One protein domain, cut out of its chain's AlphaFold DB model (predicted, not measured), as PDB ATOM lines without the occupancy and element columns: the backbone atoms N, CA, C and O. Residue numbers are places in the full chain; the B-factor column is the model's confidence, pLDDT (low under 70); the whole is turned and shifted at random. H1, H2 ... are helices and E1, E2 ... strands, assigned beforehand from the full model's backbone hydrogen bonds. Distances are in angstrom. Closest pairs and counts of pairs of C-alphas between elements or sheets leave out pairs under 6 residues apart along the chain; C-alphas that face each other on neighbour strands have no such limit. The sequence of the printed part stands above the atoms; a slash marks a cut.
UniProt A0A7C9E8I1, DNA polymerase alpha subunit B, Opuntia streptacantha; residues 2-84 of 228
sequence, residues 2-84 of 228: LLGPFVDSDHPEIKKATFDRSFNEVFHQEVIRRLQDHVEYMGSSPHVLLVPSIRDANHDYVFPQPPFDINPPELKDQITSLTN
ATOM      1  N   LEU A   2      65.195  76.190 -82.029       98.19
ATOM      2  CA  LEU A   2      64.088  75.242 -81.981       98.19
ATOM      3  C   LEU A   2      64.446  74.140 -80.987       98.19
ATOM      4  O   LEU A   2      65.547  73.592 -81.021       98.19
ATOM      5  N   LEU A   3      63.519  73.857 -80.081       98.56
ATOM      6  CA  LEU A   3      63.707  72.928 -78.976       98.56
ATOM      7  C   LEU A   3      62.810  71.721 -79.219       98.56
ATOM      8  O   LEU A   3      61.624  71.903 -79.498       98.56
ATOM      9  N   GLY A   4      63.370  70.519 -79.098       98.00
ATOM     10  CA  GLY A   4      62.606  69.288 -79.228       98.00
ATOM     11  C   GLY A   4      61.478  69.157 -78.184       98.00
ATOM     12  O   GLY A   4      61.392  69.928 -77.218       98.00
ATOM     13  N   PRO A   5      60.621  68.137 -78.323       98.00
ATOM     14  CA  PRO A   5      60.713  67.094 -79.340       98.00
ATOM     15  C   PRO A   5      60.221  67.552 -80.719       98.00
ATOM     16  O   PRO A   5      59.234  68.275 -80.836       98.00
ATOM     17  N   PHE A   6      60.908  67.093 -81.757       97.69
ATOM     18  CA  PHE A   6      60.549  67.218 -83.165       97.69
ATOM     19  C   PHE A   6      59.747  66.005 -83.645       97.69
ATOM     20  O   PHE A   6      58.749  66.167 -84.347       97.69
ATOM     21  N   VAL A   7      60.149  64.798 -83.230       96.56
ATOM     22  CA  VAL A   7      59.382  63.557 -83.423       96.56
ATOM     23  C   VAL A   7      58.999  63.026 -82.048       96.56
ATOM     24  O   VAL A   7      59.725  62.247 -81.445       96.56
ATOM     25  N   ASP A   8      57.878  63.507 -81.518       96.25
ATOM     26  CA  ASP A   8      57.493  63.290 -80.121       96.25
ATOM     27  C   ASP A   8      57.095  61.833 -79.831       96.25
ATOM     28  O   ASP A   8      56.051  61.357 -80.274       96.25
ATOM     29  N   SER A   9      57.901  61.134 -79.031       95.44
ATOM     30  CA  SER A   9      57.667  59.747 -78.612       95.44
ATOM     31  C   SER A   9      56.380  59.560 -77.804       95.44
ATOM     32  O   SER A   9      55.842  58.451 -77.749       95.44
ATOM     33  N   ASP A  10      55.825  60.631 -77.228       93.69
ATOM     34  CA  ASP A  10      54.520  60.599 -76.575       93.69
ATOM     35  C   ASP A  10      53.348  60.936 -77.502       93.69
ATOM     36  O   ASP A  10      52.196  60.858 -77.057       93.69
ATOM     37  N   HIS A  11      53.598  61.278 -78.770       93.25
ATOM     38  CA  HIS A  11      52.533  61.541 -79.730       93.25
ATOM     39  C   HIS A  11      51.629  60.303 -79.879       93.25
ATOM     40  O   HIS A  11      52.139  59.187 -80.046       93.25
ATOM     41  N   PRO A  12      50.287  60.450 -79.864       91.38
ATOM     42  CA  PRO A  12      49.376  59.307 -79.898       91.38
ATOM     43  C   PRO A  12      49.593  58.353 -81.079       91.38
ATOM     44  O   PRO A  12      49.454  57.146 -80.908       91.38
ATOM     45  N   GLU A  13      49.931  58.866 -82.262       89.50
ATOM     46  CA  GLU A  13      50.181  58.031 -83.452       89.50
ATOM     47  C   GLU A  13      51.526  57.298 -83.393       89.50
ATOM     48  O   GLU A  13      51.626  56.165 -83.863       89.50
ATOM     49  N   ILE A  14      52.534  57.895 -82.745       90.56
ATOM     50  CA  ILE A  14      53.830  57.247 -82.518       90.56
ATOM     51  C   ILE A  14      53.659  56.113 -81.502       90.56
ATOM     52  O   ILE A  14      54.068  54.984 -81.765       90.56
ATOM     53  N   LYS A  15      52.943  56.359 -80.397       90.50
ATOM     54  CA  LYS A  15      52.645  55.334 -79.380       90.50
ATOM     55  C   LYS A  15      51.813  54.166 -79.901       90.50
ATOM     56  O   LYS A  15      51.996  53.040 -79.452       90.50
ATOM     57  N   LYS A  16      50.875  54.427 -80.814       90.19
ATOM     58  CA  LYS A  16      50.033  53.380 -81.413       90.19
ATOM     59  C   LYS A  16      50.747  52.591 -82.513       90.19
ATOM     60  O   LYS A  16      50.166  51.623 -82.994       90.19
ATOM     61  N   ALA A  17      51.959  52.996 -82.906       82.00
ATOM     62  CA  ALA A  17      52.714  52.404 -84.008       82.00
ATOM     63  C   ALA A  17      51.889  52.305 -85.307       82.00
ATOM     64  O   ALA A  17      51.967  51.324 -86.041       82.00
ATOM     65  N   THR A  18      51.071  53.324 -85.585       81.50
ATOM     66  CA  THR A  18      50.207  53.367 -86.778       81.50
ATOM     67  C   THR A  18      50.910  53.942 -88.006       81.50
ATOM     68  O   THR A  18      50.269  54.138 -89.033       81.50
ATOM     69  N   PHE A  19      52.204  54.251 -87.896       79.00
ATOM     70  CA  PHE A  19      52.992  54.904 -88.936       79.00
ATOM     71  C   PHE A  19      53.766  53.878 -89.772       79.00
ATOM     72  O   PHE A  19      54.330  52.930 -89.230       79.00
ATOM     73  N   ASP A  20      53.811  54.085 -91.086       86.69
ATOM     74  CA  ASP A  20      54.462  53.215 -92.072       86.69
ATOM     75  C   ASP A  20      55.861  53.701 -92.493       86.69
ATOM     76  O   ASP A  20      56.462  53.150 -93.414       86.69
ATOM     77  N   ARG A  21      56.406  54.711 -91.803       91.06
ATOM     78  CA  ARG A  21      57.777  55.211 -91.996       91.06
ATOM     79  C   ARG A  21      58.561  55.141 -90.686       91.06
ATOM     80  O   ARG A  21      58.000  55.148 -89.591       91.06
ATOM     81  N   SER A  22      59.879  55.121 -90.785       93.75
ATOM     82  CA  SER A  22      60.762  55.228 -89.625       93.75
ATOM     83  C   SER A  22      60.738  56.638 -89.019       93.75
ATOM     84  O   SER A  22      60.532  57.637 -89.712       93.75
ATOM     85  N   PHE A  23      61.028  56.747 -87.720       95.00
ATOM     86  CA  PHE A  23      61.138  58.050 -87.049       95.00
ATOM     87  C   PHE A  23      62.234  58.931 -87.669       95.00
ATOM     88  O   PHE A  23      62.061  60.142 -87.777       95.00
ATOM     89  N   ASN A  24      63.319  58.321 -88.158       94.69
ATOM     90  CA  ASN A  24      64.369  59.026 -88.893       94.69
ATOM     91  C   ASN A  24      63.855  59.623 -90.209       94.69
ATOM     92  O   ASN A  24      64.186  60.765 -90.521       94.69
ATOM     93  N   GLU A  25      63.031  58.899 -90.970       93.62
ATOM     94  CA  GLU A  25      62.422  59.435 -92.195       93.62
ATOM     95  C   GLU A  25      61.450  60.580 -91.901       93.62
ATOM     96  O   GLU A  25      61.381  61.529 -92.682       93.62
ATOM     97  N   VAL A  26      60.708  60.518 -90.790       94.19
ATOM     98  CA  VAL A  26      59.848  61.626 -90.339       94.19
ATOM     99  C   VAL A  26      60.691  62.847 -90.010       94.19
ATOM    100  O   VAL A  26      60.447  63.917 -90.560       94.19
ATOM    101  N   PHE A  27      61.718  62.689 -89.176       95.81
ATOM    102  CA  PHE A  27      62.599  63.786 -88.793       95.81
ATOM    103  C   PHE A  27      63.241  64.455 -90.018       95.81
ATOM    104  O   PHE A  27      63.158  65.670 -90.191       95.81
ATOM    105  N   HIS A  28      63.811  63.676 -90.939       93.56
ATOM    106  CA  HIS A  28      64.482  64.244 -92.108       93.56
ATOM    107  C   HIS A  28      63.514  64.933 -93.078       93.56
ATOM    108  O   HIS A  28      63.791  66.041 -93.534       93.56
ATOM    109  N   GLN A  29      62.381  64.307 -93.407       91.75
ATOM    110  CA  GLN A  29      61.475  64.845 -94.428       91.75
ATOM    111  C   GLN A  29      60.549  65.936 -93.884       91.75
ATOM    112  O   GLN A  29      60.251  66.890 -94.598       91.75
ATOM    113  N   GLU A  30      60.083  65.809 -92.642       93.25
ATOM    114  CA  GLU A  30      59.090  66.730 -92.087       93.25
ATOM    115  C   GLU A  30      59.722  67.903 -91.331       93.25
ATOM    116  O   GLU A  30      59.091  68.958 -91.221       93.25
ATOM    117  N   VAL A  31      60.954  67.738 -90.836       94.88
ATOM    118  CA  VAL A  31      61.659  68.751 -90.040       94.88
ATOM    119  C   VAL A  31      62.833  69.305 -90.833       94.88
ATOM    120  O   VAL A  31      62.788  70.462 -91.243       94.88
ATOM    121  N   ILE A  32      63.858  68.491 -91.109       94.12
ATOM    122  CA  ILE A  32      65.104  68.981 -91.721       94.12
ATOM    123  C   ILE A  32      64.854  69.581 -93.103       94.12
ATOM    124  O   ILE A  32      65.251  70.718 -93.339       94.12
ATOM    125  N   ARG A  33      64.129  68.882 -93.981       92.44
ATOM    126  CA  ARG A  33      63.809  69.391 -95.322       92.44
ATOM    127  C   ARG A  33      63.034  70.709 -95.282       92.44
ATOM    128  O   ARG A  33      63.379  71.632 -96.004       92.44
ATOM    129  N   ARG A  34      62.039  70.845 -94.398       93.38
ATOM    130  CA  ARG A  34      61.278  72.101 -94.266       93.38
ATOM    131  C   ARG A  34      62.130  73.255 -93.753       93.38
ATOM    132  O   ARG A  34      61.921  74.396 -94.155       93.38
ATOM    133  N   LEU A  35      63.077  72.972 -92.860       92.88
ATOM    134  CA  LEU A  35      64.034  73.974 -92.404       92.88
ATOM    135  C   LEU A  35      64.991  74.376 -93.526       92.88
ATOM    136  O   LEU A  35      65.270  75.562 -93.649       92.88
ATOM    137  N   GLN A  36      65.441  73.428 -94.353       91.31
ATOM    138  CA  GLN A  36      66.251  73.710 -95.543       91.31
ATOM    139  C   GLN A  36      65.502  74.623 -96.520       91.31
ATOM    140  O   GLN A  36      66.020  75.684 -96.855       91.31
ATOM    141  N   ASP A  37      64.260  74.275 -96.871       90.94
ATOM    142  CA  ASP A  37      63.407  75.097 -97.740       90.94
ATOM    143  C   ASP A  37      63.227  76.518 -97.158       90.94
ATOM    144  O   ASP A  37      63.258  77.516 -97.878       90.94
ATOM    145  N   HIS A  38      63.064  76.632 -95.832       90.81
ATOM    146  CA  HIS A  38      62.908  77.919 -95.155       90.81
ATOM    147  C   HIS A  38      64.178  78.779 -95.199       90.81
ATOM    148  O   HIS A  38      64.090  79.966 -95.510       90.81
ATOM    149  N   VAL A  39      65.348  78.217 -94.879       91.00
ATOM    150  CA  VAL A  39      66.602  78.989 -94.904       91.00
ATOM    151  C   VAL A  39      67.015  79.336 -96.335       91.00
ATOM    152  O   VAL A  39      67.530  80.423 -96.565       91.00
ATOM    153  N   GLU A  40      66.724  78.476 -97.316       89.38
ATOM    154  CA  GLU A  40      66.939  78.788 -98.732       89.38
ATOM    155  C   GLU A  40      66.063  79.968 -99.174       89.38
ATOM    156  O   GLU A  40      66.558  80.920 -99.777       89.38
ATOM    157  N   TYR A  41      64.783  79.961 -98.790       90.62
ATOM    158  CA  TYR A  41      63.859  81.060 -99.071       90.62
ATOM    159  C   TYR A  41      64.275  82.383 -98.408       90.62
ATOM    160  O   TYR A  41      64.187  83.445 -99.023       90.62
ATOM    161  N   MET A  42      64.727  82.333 -97.152       89.44
ATOM    162  CA  MET A  42      65.121  83.521 -96.385       89.44
ATOM    163  C   MET A  42      66.528  84.038 -96.731       89.44
ATOM    164  O   MET A  42      66.901  85.134 -96.296       89.44
ATOM    165  N   GLY A  43      67.319  83.272 -97.490       84.56
ATOM    166  CA  GLY A  43      68.733  83.548 -97.742       84.56
ATOM    167  C   GLY A  43      69.570  83.487 -96.461       84.56
ATOM    168  O   GLY A  43      69.173  82.887 -95.472       84.56
ATOM    169  N   SER A  44      70.713  84.175 -96.434       75.06
ATOM    170  CA  SER A  44      71.659  84.186 -95.298       75.06
ATOM    171  C   SER A  44      71.158  84.885 -94.019       75.06
ATOM    172  O   SER A  44      71.966  85.253 -93.168       75.06
ATOM    173  N   SER A  45      69.855  85.149 -93.889       80.75
ATOM    174  CA  SER A  45      69.305  85.919 -92.771       80.75
ATOM    175  C   SER A  45      69.134  85.109 -91.475       80.75
ATOM    176  O   SER A  45      69.452  85.670 -90.424       80.75
ATOM    177  N   PRO A  46      68.617  83.863 -91.469       88.69
ATOM    178  CA  PRO A  46      68.406  83.119 -90.232       88.69
ATOM    179  C   PRO A  46      69.433  81.998 -90.033       88.69
ATOM    180  O   PRO A  46      69.633  81.154 -90.901       88.69
ATOM    181  N   HIS A  47      69.992  81.912 -88.824       92.44
ATOM    182  CA  HIS A  47      70.697  80.713 -88.362       92.44
ATOM    183  C   HIS A  47      69.773  79.882 -87.471       92.44
ATOM    184  O   HIS A  47      69.293  80.346 -86.429       92.44
ATOM    185  N   VAL A  48      69.511  78.642 -87.867       94.81
ATOM    186  CA  VAL A  48      68.639  77.718 -87.145       94.81
ATOM    187  C   VAL A  48      69.481  76.833 -86.235       94.81
ATOM    188  O   VAL A  48      70.333  76.070 -86.676       94.81
ATOM    189  N   LEU A  49      69.200  76.911 -84.937       96.25
ATOM    190  CA  LEU A  49      69.779  76.029 -83.926       96.25
ATOM    191  C   LEU A  49      68.729  75.017 -83.472       96.25
ATOM    192  O   LEU A  49      67.641  75.440 -83.073       96.25
ATOM    193  N   LEU A  50      69.057  73.728 -83.512       97.69
ATOM    194  CA  LEU A  50      68.224  72.623 -83.029       97.69
ATOM    195  C   LEU A  50      68.788  72.069 -81.722       97.69
ATOM    196  O   LEU A  50      69.984  71.795 -81.638       97.69
ATOM    197  N   VAL A  51      67.930  71.842 -80.731       98.50
ATOM    198  CA  VAL A  51      68.306  71.190 -79.468       98.50
ATOM    199  C   VAL A  51      67.439  69.947 -79.281       98.50
ATOM    200  O   VAL A  51      66.210  70.086 -79.304       98.50
ATOM    201  N   PRO A  52      68.030  68.753 -79.105       98.50
ATOM    202  CA  PRO A  52      67.274  67.522 -78.934       98.50
ATOM    203  C   PRO A  52      66.518  67.498 -77.606       98.50
ATOM    204  O   PRO A  52      66.783  68.268 -76.680       98.50
ATOM    205  N   SER A  53      65.559  66.591 -77.521       98.56
ATOM    206  CA  SER A  53      64.804  66.247 -76.326       98.56
ATOM    207  C   SER A  53      64.850  64.747 -76.106       98.56
ATOM    208  O   SER A  53      64.848  63.973 -77.058       98.56
ATOM    209  N   ILE A  54      64.808  64.304 -74.850       98.31
ATOM    210  CA  ILE A  54      64.642  62.879 -74.516       98.31
ATOM    211  C   ILE A  54      63.300  62.320 -75.016       98.31
ATOM    212  O   ILE A  54      63.037  61.132 -74.916       98.31
ATOM    213  N   ARG A  55      62.417  63.174 -75.542       97.69
ATOM    214  CA  ARG A  55      61.169  62.774 -76.199       97.69
ATOM    215  C   ARG A  55      61.297  62.690 -77.722       97.69
ATOM    216  O   ARG A  55      60.296  62.425 -78.374       97.69
ATOM    217  N   ASP A  56      62.474  62.911 -78.307       98.19
ATOM    218  CA  ASP A  56      62.710  62.673 -79.734       98.19
ATOM    219  C   ASP A  56      62.846  61.174 -80.008       98.19
ATOM    220  O   ASP A  56      63.852  60.553 -79.684       98.19
ATOM    221  N   ALA A  57      61.830  60.581 -80.636       96.56
ATOM    222  CA  ALA A  57      61.761  59.145 -80.907       96.56
ATOM    223  C   ALA A  57      62.883  58.636 -81.829       96.56
ATOM    224  O   ALA A  57      63.153  57.437 -81.872       96.56
ATOM    225  N   ASN A  58      63.515  59.530 -82.591       96.00
ATOM    226  CA  ASN A  58      64.597  59.219 -83.518       96.00
ATOM    227  C   ASN A  58      66.005  59.491 -82.951       96.00
ATOM    228  O   ASN A  58      66.962  59.451 -83.722       96.00
ATOM    229  N   HIS A  59      66.138  59.806 -81.657       98.06
ATOM    230  CA  HIS A  59      67.404  60.218 -81.037       98.06
ATOM    231  C   HIS A  59      67.633  59.543 -79.682       98.06
ATOM    232  O   HIS A  59      66.751  58.855 -79.168       98.06
ATOM    233  N   ASP A  60      68.821  59.729 -79.103       96.06
ATOM    234  CA  ASP A  60      69.185  59.139 -77.812       96.06
ATOM    235  C   ASP A  60      68.166  59.483 -76.723       96.06
ATOM    236  O   ASP A  60      67.915  60.648 -76.444       96.06
ATOM    237  N   TYR A  61      67.598  58.477 -76.060       96.88
ATOM    238  CA  TYR A  61      66.613  58.695 -74.994       96.88
ATOM    239  C   TYR A  61      67.256  59.174 -73.678       96.88
ATOM    240  O   TYR A  61      66.557  59.670 -72.804       96.88
ATOM    241  N   VAL A  62      68.577  59.033 -73.525       98.19
ATOM    242  CA  VAL A  62      69.316  59.277 -72.277       98.19
ATOM    243  C   VAL A  62      69.777  60.733 -72.189       98.19
ATOM    244  O   VAL A  62      70.330  61.272 -73.139       98.19
ATOM    245  N   PHE A  63      69.555  61.376 -71.044       98.50
ATOM    246  CA  PHE A  63      70.036  62.725 -70.746       98.50
ATOM    247  C   PHE A  63      71.359  62.644 -69.977       98.50
ATOM    248  O   PHE A  63      71.438  61.839 -69.050       98.50
ATOM    249  N   PRO A  64      72.375  63.482 -70.245       98.56
ATOM    250  CA  PRO A  64      72.540  64.448 -71.345       98.56
ATOM    251  C   PRO A  64      72.586  63.807 -72.745       98.56
ATOM    252  O   PRO A  64      73.093  62.703 -72.890       98.56
ATOM    253  N   GLN A  65      72.116  64.516 -73.779       98.38
ATOM    254  CA  GLN A  65      72.074  64.026 -75.168       98.38
ATOM    255  C   GLN A  65      73.118  64.715 -76.069       98.38
ATOM    256  O   GLN A  65      73.308  65.938 -75.960       98.38
ATOM    257  N   PRO A  66      73.734  63.982 -77.020       97.88
ATOM    258  CA  PRO A  66      74.562  64.574 -78.070       97.88
ATOM    259  C   PRO A  66      73.705  65.378 -79.066       97.88
ATOM    260  O   PRO A  66      72.481  65.229 -79.072       97.88
ATOM    261  N   PRO A  67      74.311  66.209 -79.936       97.50
ATOM    262  CA  PRO A  67      73.590  66.848 -81.034       97.50
ATOM    263  C   PRO A  67      73.018  65.818 -82.014       97.50
ATOM    264  O   PRO A  67      73.523  64.700 -82.114       97.50
ATOM    265  N   PHE A  68      72.004  66.203 -82.787       96.56
ATOM    266  CA  PHE A  68      71.559  65.411 -83.931       96.56
ATOM    267  C   PHE A  68      72.669  65.320 -84.987       96.56
ATOM    268  O   PHE A  68      73.304  66.327 -85.312       96.56
ATOM    269  N   ASP A  69      72.836  64.139 -85.585       91.69
ATOM    270  CA  ASP A  69      73.649  63.968 -86.792       91.69
ATOM    271  C   ASP A  69      72.868  64.477 -88.010       91.69
ATOM    272  O   ASP A  69      72.125  63.748 -88.670       91.69
ATOM    273  N   ILE A  70      72.980  65.782 -88.258       87.12
ATOM    274  CA  ILE A  70      72.400  66.436 -89.427       87.12
ATOM    275  C   ILE A  70      73.489  66.637 -90.483       87.12
ATOM    276  O   ILE A  70      74.475  67.336 -90.265       87.12
ATOM    277  N   ASN A  71      73.287  66.063 -91.670       72.88
ATOM    278  CA  ASN A  71      74.194  66.218 -92.810       72.88
ATOM    279  C   ASN A  71      73.528  66.995 -93.961       72.88
ATOM    280  O   ASN A  71      73.321  66.419 -95.029       72.88
ATOM    281  N   PRO A  72      73.165  68.286 -93.795       66.19
ATOM    282  CA  PRO A  72      72.599  69.064 -94.892       66.19
ATOM    283  C   PRO A  72      73.701  69.330 -95.939       66.19
ATOM    284  O   PRO A  72      74.675  70.003 -95.615       66.19
ATOM    285  N   PRO A  73      73.611  68.825 -97.184       63.72
ATOM    286  CA  PRO A  73      74.723  68.894 -98.140       63.72
ATOM    287  C   PRO A  73      75.108  70.326 -98.556       63.72
ATOM    288  O   PRO A  73      76.284  70.587 -98.794       63.72
ATOM    289  N   GLU A  74      74.137  71.246 -98.597       63.62
ATOM    290  CA  GLU A  74      74.277  72.586 -99.201       63.62
ATOM    291  C   GLU A  74      74.125  73.748 -98.195       63.62
ATOM    292  O   GLU A  74      74.398  74.896 -98.527       63.62
ATOM    293  N   LEU A  75      73.725  73.465 -96.947       64.81
ATOM    294  CA  LEU A  75      73.345  74.470 -95.935       64.81
ATOM    295  C   LEU A  75      73.987  74.215 -94.558       64.81
ATOM    296  O   LEU A  75      73.432  74.600 -93.527       64.81
ATOM    297  N   LYS A  76      75.157  73.555 -94.534       65.25
ATOM    298  CA  LYS A  76      75.873  73.176 -93.296       65.25
ATOM    299  C   LYS A  76      76.065  74.332 -92.321       65.25
ATOM    300  O   LYS A  76      75.995  74.123 -91.116       65.25
ATOM    301  N   ASP A  77      76.228  75.539 -92.848       74.38
ATOM    302  CA  ASP A  77      76.548  76.714 -92.045       74.38
ATOM    303  C   ASP A  77      75.317  77.478 -91.538       74.38
ATOM    304  O   ASP A  77      75.500  78.470 -90.852       74.38
ATOM    305  N   GLN A  78      74.081  77.063 -91.856       89.25
ATOM    306  CA  GLN A  78      72.853  77.766 -91.425       89.25
ATOM    307  C   GLN A  78      71.947  76.936 -90.514       89.25
ATOM    308  O   GLN A  78      71.086  77.493 -89.835       89.25
ATOM    309  N   ILE A  79      72.114  75.611 -90.489       93.12
ATOM    310  CA  ILE A  79      71.371  74.719 -89.596       93.12
ATOM    311  C   ILE A  79      72.381  73.939 -88.769       93.12
ATOM    312  O   ILE A  79      73.151  73.143 -89.299       93.12
ATOM    313  N   THR A  80      72.363  74.145 -87.459       93.06
ATOM    314  CA  THR A  80      73.282  73.484 -86.529       93.06
ATOM    315  C   THR A  80      72.493  72.824 -85.412       93.06
ATOM    316  O   THR A  80      71.517  73.384 -84.914       93.06
ATOM    317  N   SER A  81      72.920  71.636 -84.992       96.00
ATOM    318  CA  SER A  81      72.395  71.004 -83.787       96.00
ATOM    319  C   SER A  81      73.352  71.209 -82.614       96.00
ATOM    320  O   SER A  81      74.568  71.155 -82.777       96.00
ATOM    321  N   LEU A  82      72.788  71.451 -81.432       97.12
ATOM    322  CA  LEU A  82      73.491  71.544 -80.156       97.12
ATOM    323  C   LEU A  82      73.193  70.311 -79.293       97.12
ATOM    324  O   LEU A  82      72.236  69.584 -79.549       97.12
ATOM    325  N   THR A  83      73.986  70.107 -78.243       98.19
ATOM    326  CA  THR A  83      73.713  69.119 -77.187       98.19
ATOM    327  C   THR A  83      72.487  69.506 -76.355       98.19
ATOM    328  O   THR A  83      72.069  70.666 -76.352       98.19
ATOM    329  N   ASN A  84      71.946  68.555 -75.586       98.56
ATOM    330  CA  ASN A  84      70.962  68.828 -74.537       98.56
ATOM    331  C   ASN A  84      71.478  68.355 -73.161       98.56
ATOM    332  O   ASN A  84      71.602  67.149 -72.957       98.56
TER     333      ASN A  84
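Overview. This is residues 2 to 84 of the 228 residues of the protein "DNA polymerase alpha subunit B" of Opuntia streptacantha (UniProt A0A7C9E8I1). With little regular structure, one long helix, H2, runs beside a small parallel sheet of E1 and E2; the short H1 lies off at one end, and residues 16 to 21 stick out. The 83 printed residues hold H1, H2, E1, E2 in that order, class mixed, with 31 residues in named elements. The whole is compact, radius of gyration of the C-alphas 13.2 A, spanning 40 by 29 by 17 A.

Along the chain. H1 is residues 12 to 15, 5.2 A long, from C-alpha 12 at (49.376, 59.307, -79.898). H2 is residues 23 to 42, 27.4 A. E1 is residues 48 to 51, 10.1 A. E2 is residues 79 to 81, 7.0 A, ending at (72.395, 71.004, -83.787).

Arrangement. Residues 2 to 3 pair in parallel with residues 50 to 51 of E1. E1 and E2 are parallel, 17 degrees; N 50 and O 80, 2.9 A apart, are within hydrogen-bond range. The closest C-alphas of H2 and E2, Leu 35 and Ile 79, are 7.9 A apart. H1 is apart from H2, E1 and E2. In H2, 14 of 16 O i to N i+4 pairs are within hydrogen-bond range; H1 is too short for one.

Size, cuts and confidence. The farthest C-alphas, Lys 16 and Ser 44, are 40.1 A apart. The printed part has no cut. The E1 to E2 link, 27 residues, is long; within it, residues 72 to 76 have pLDDT under 70.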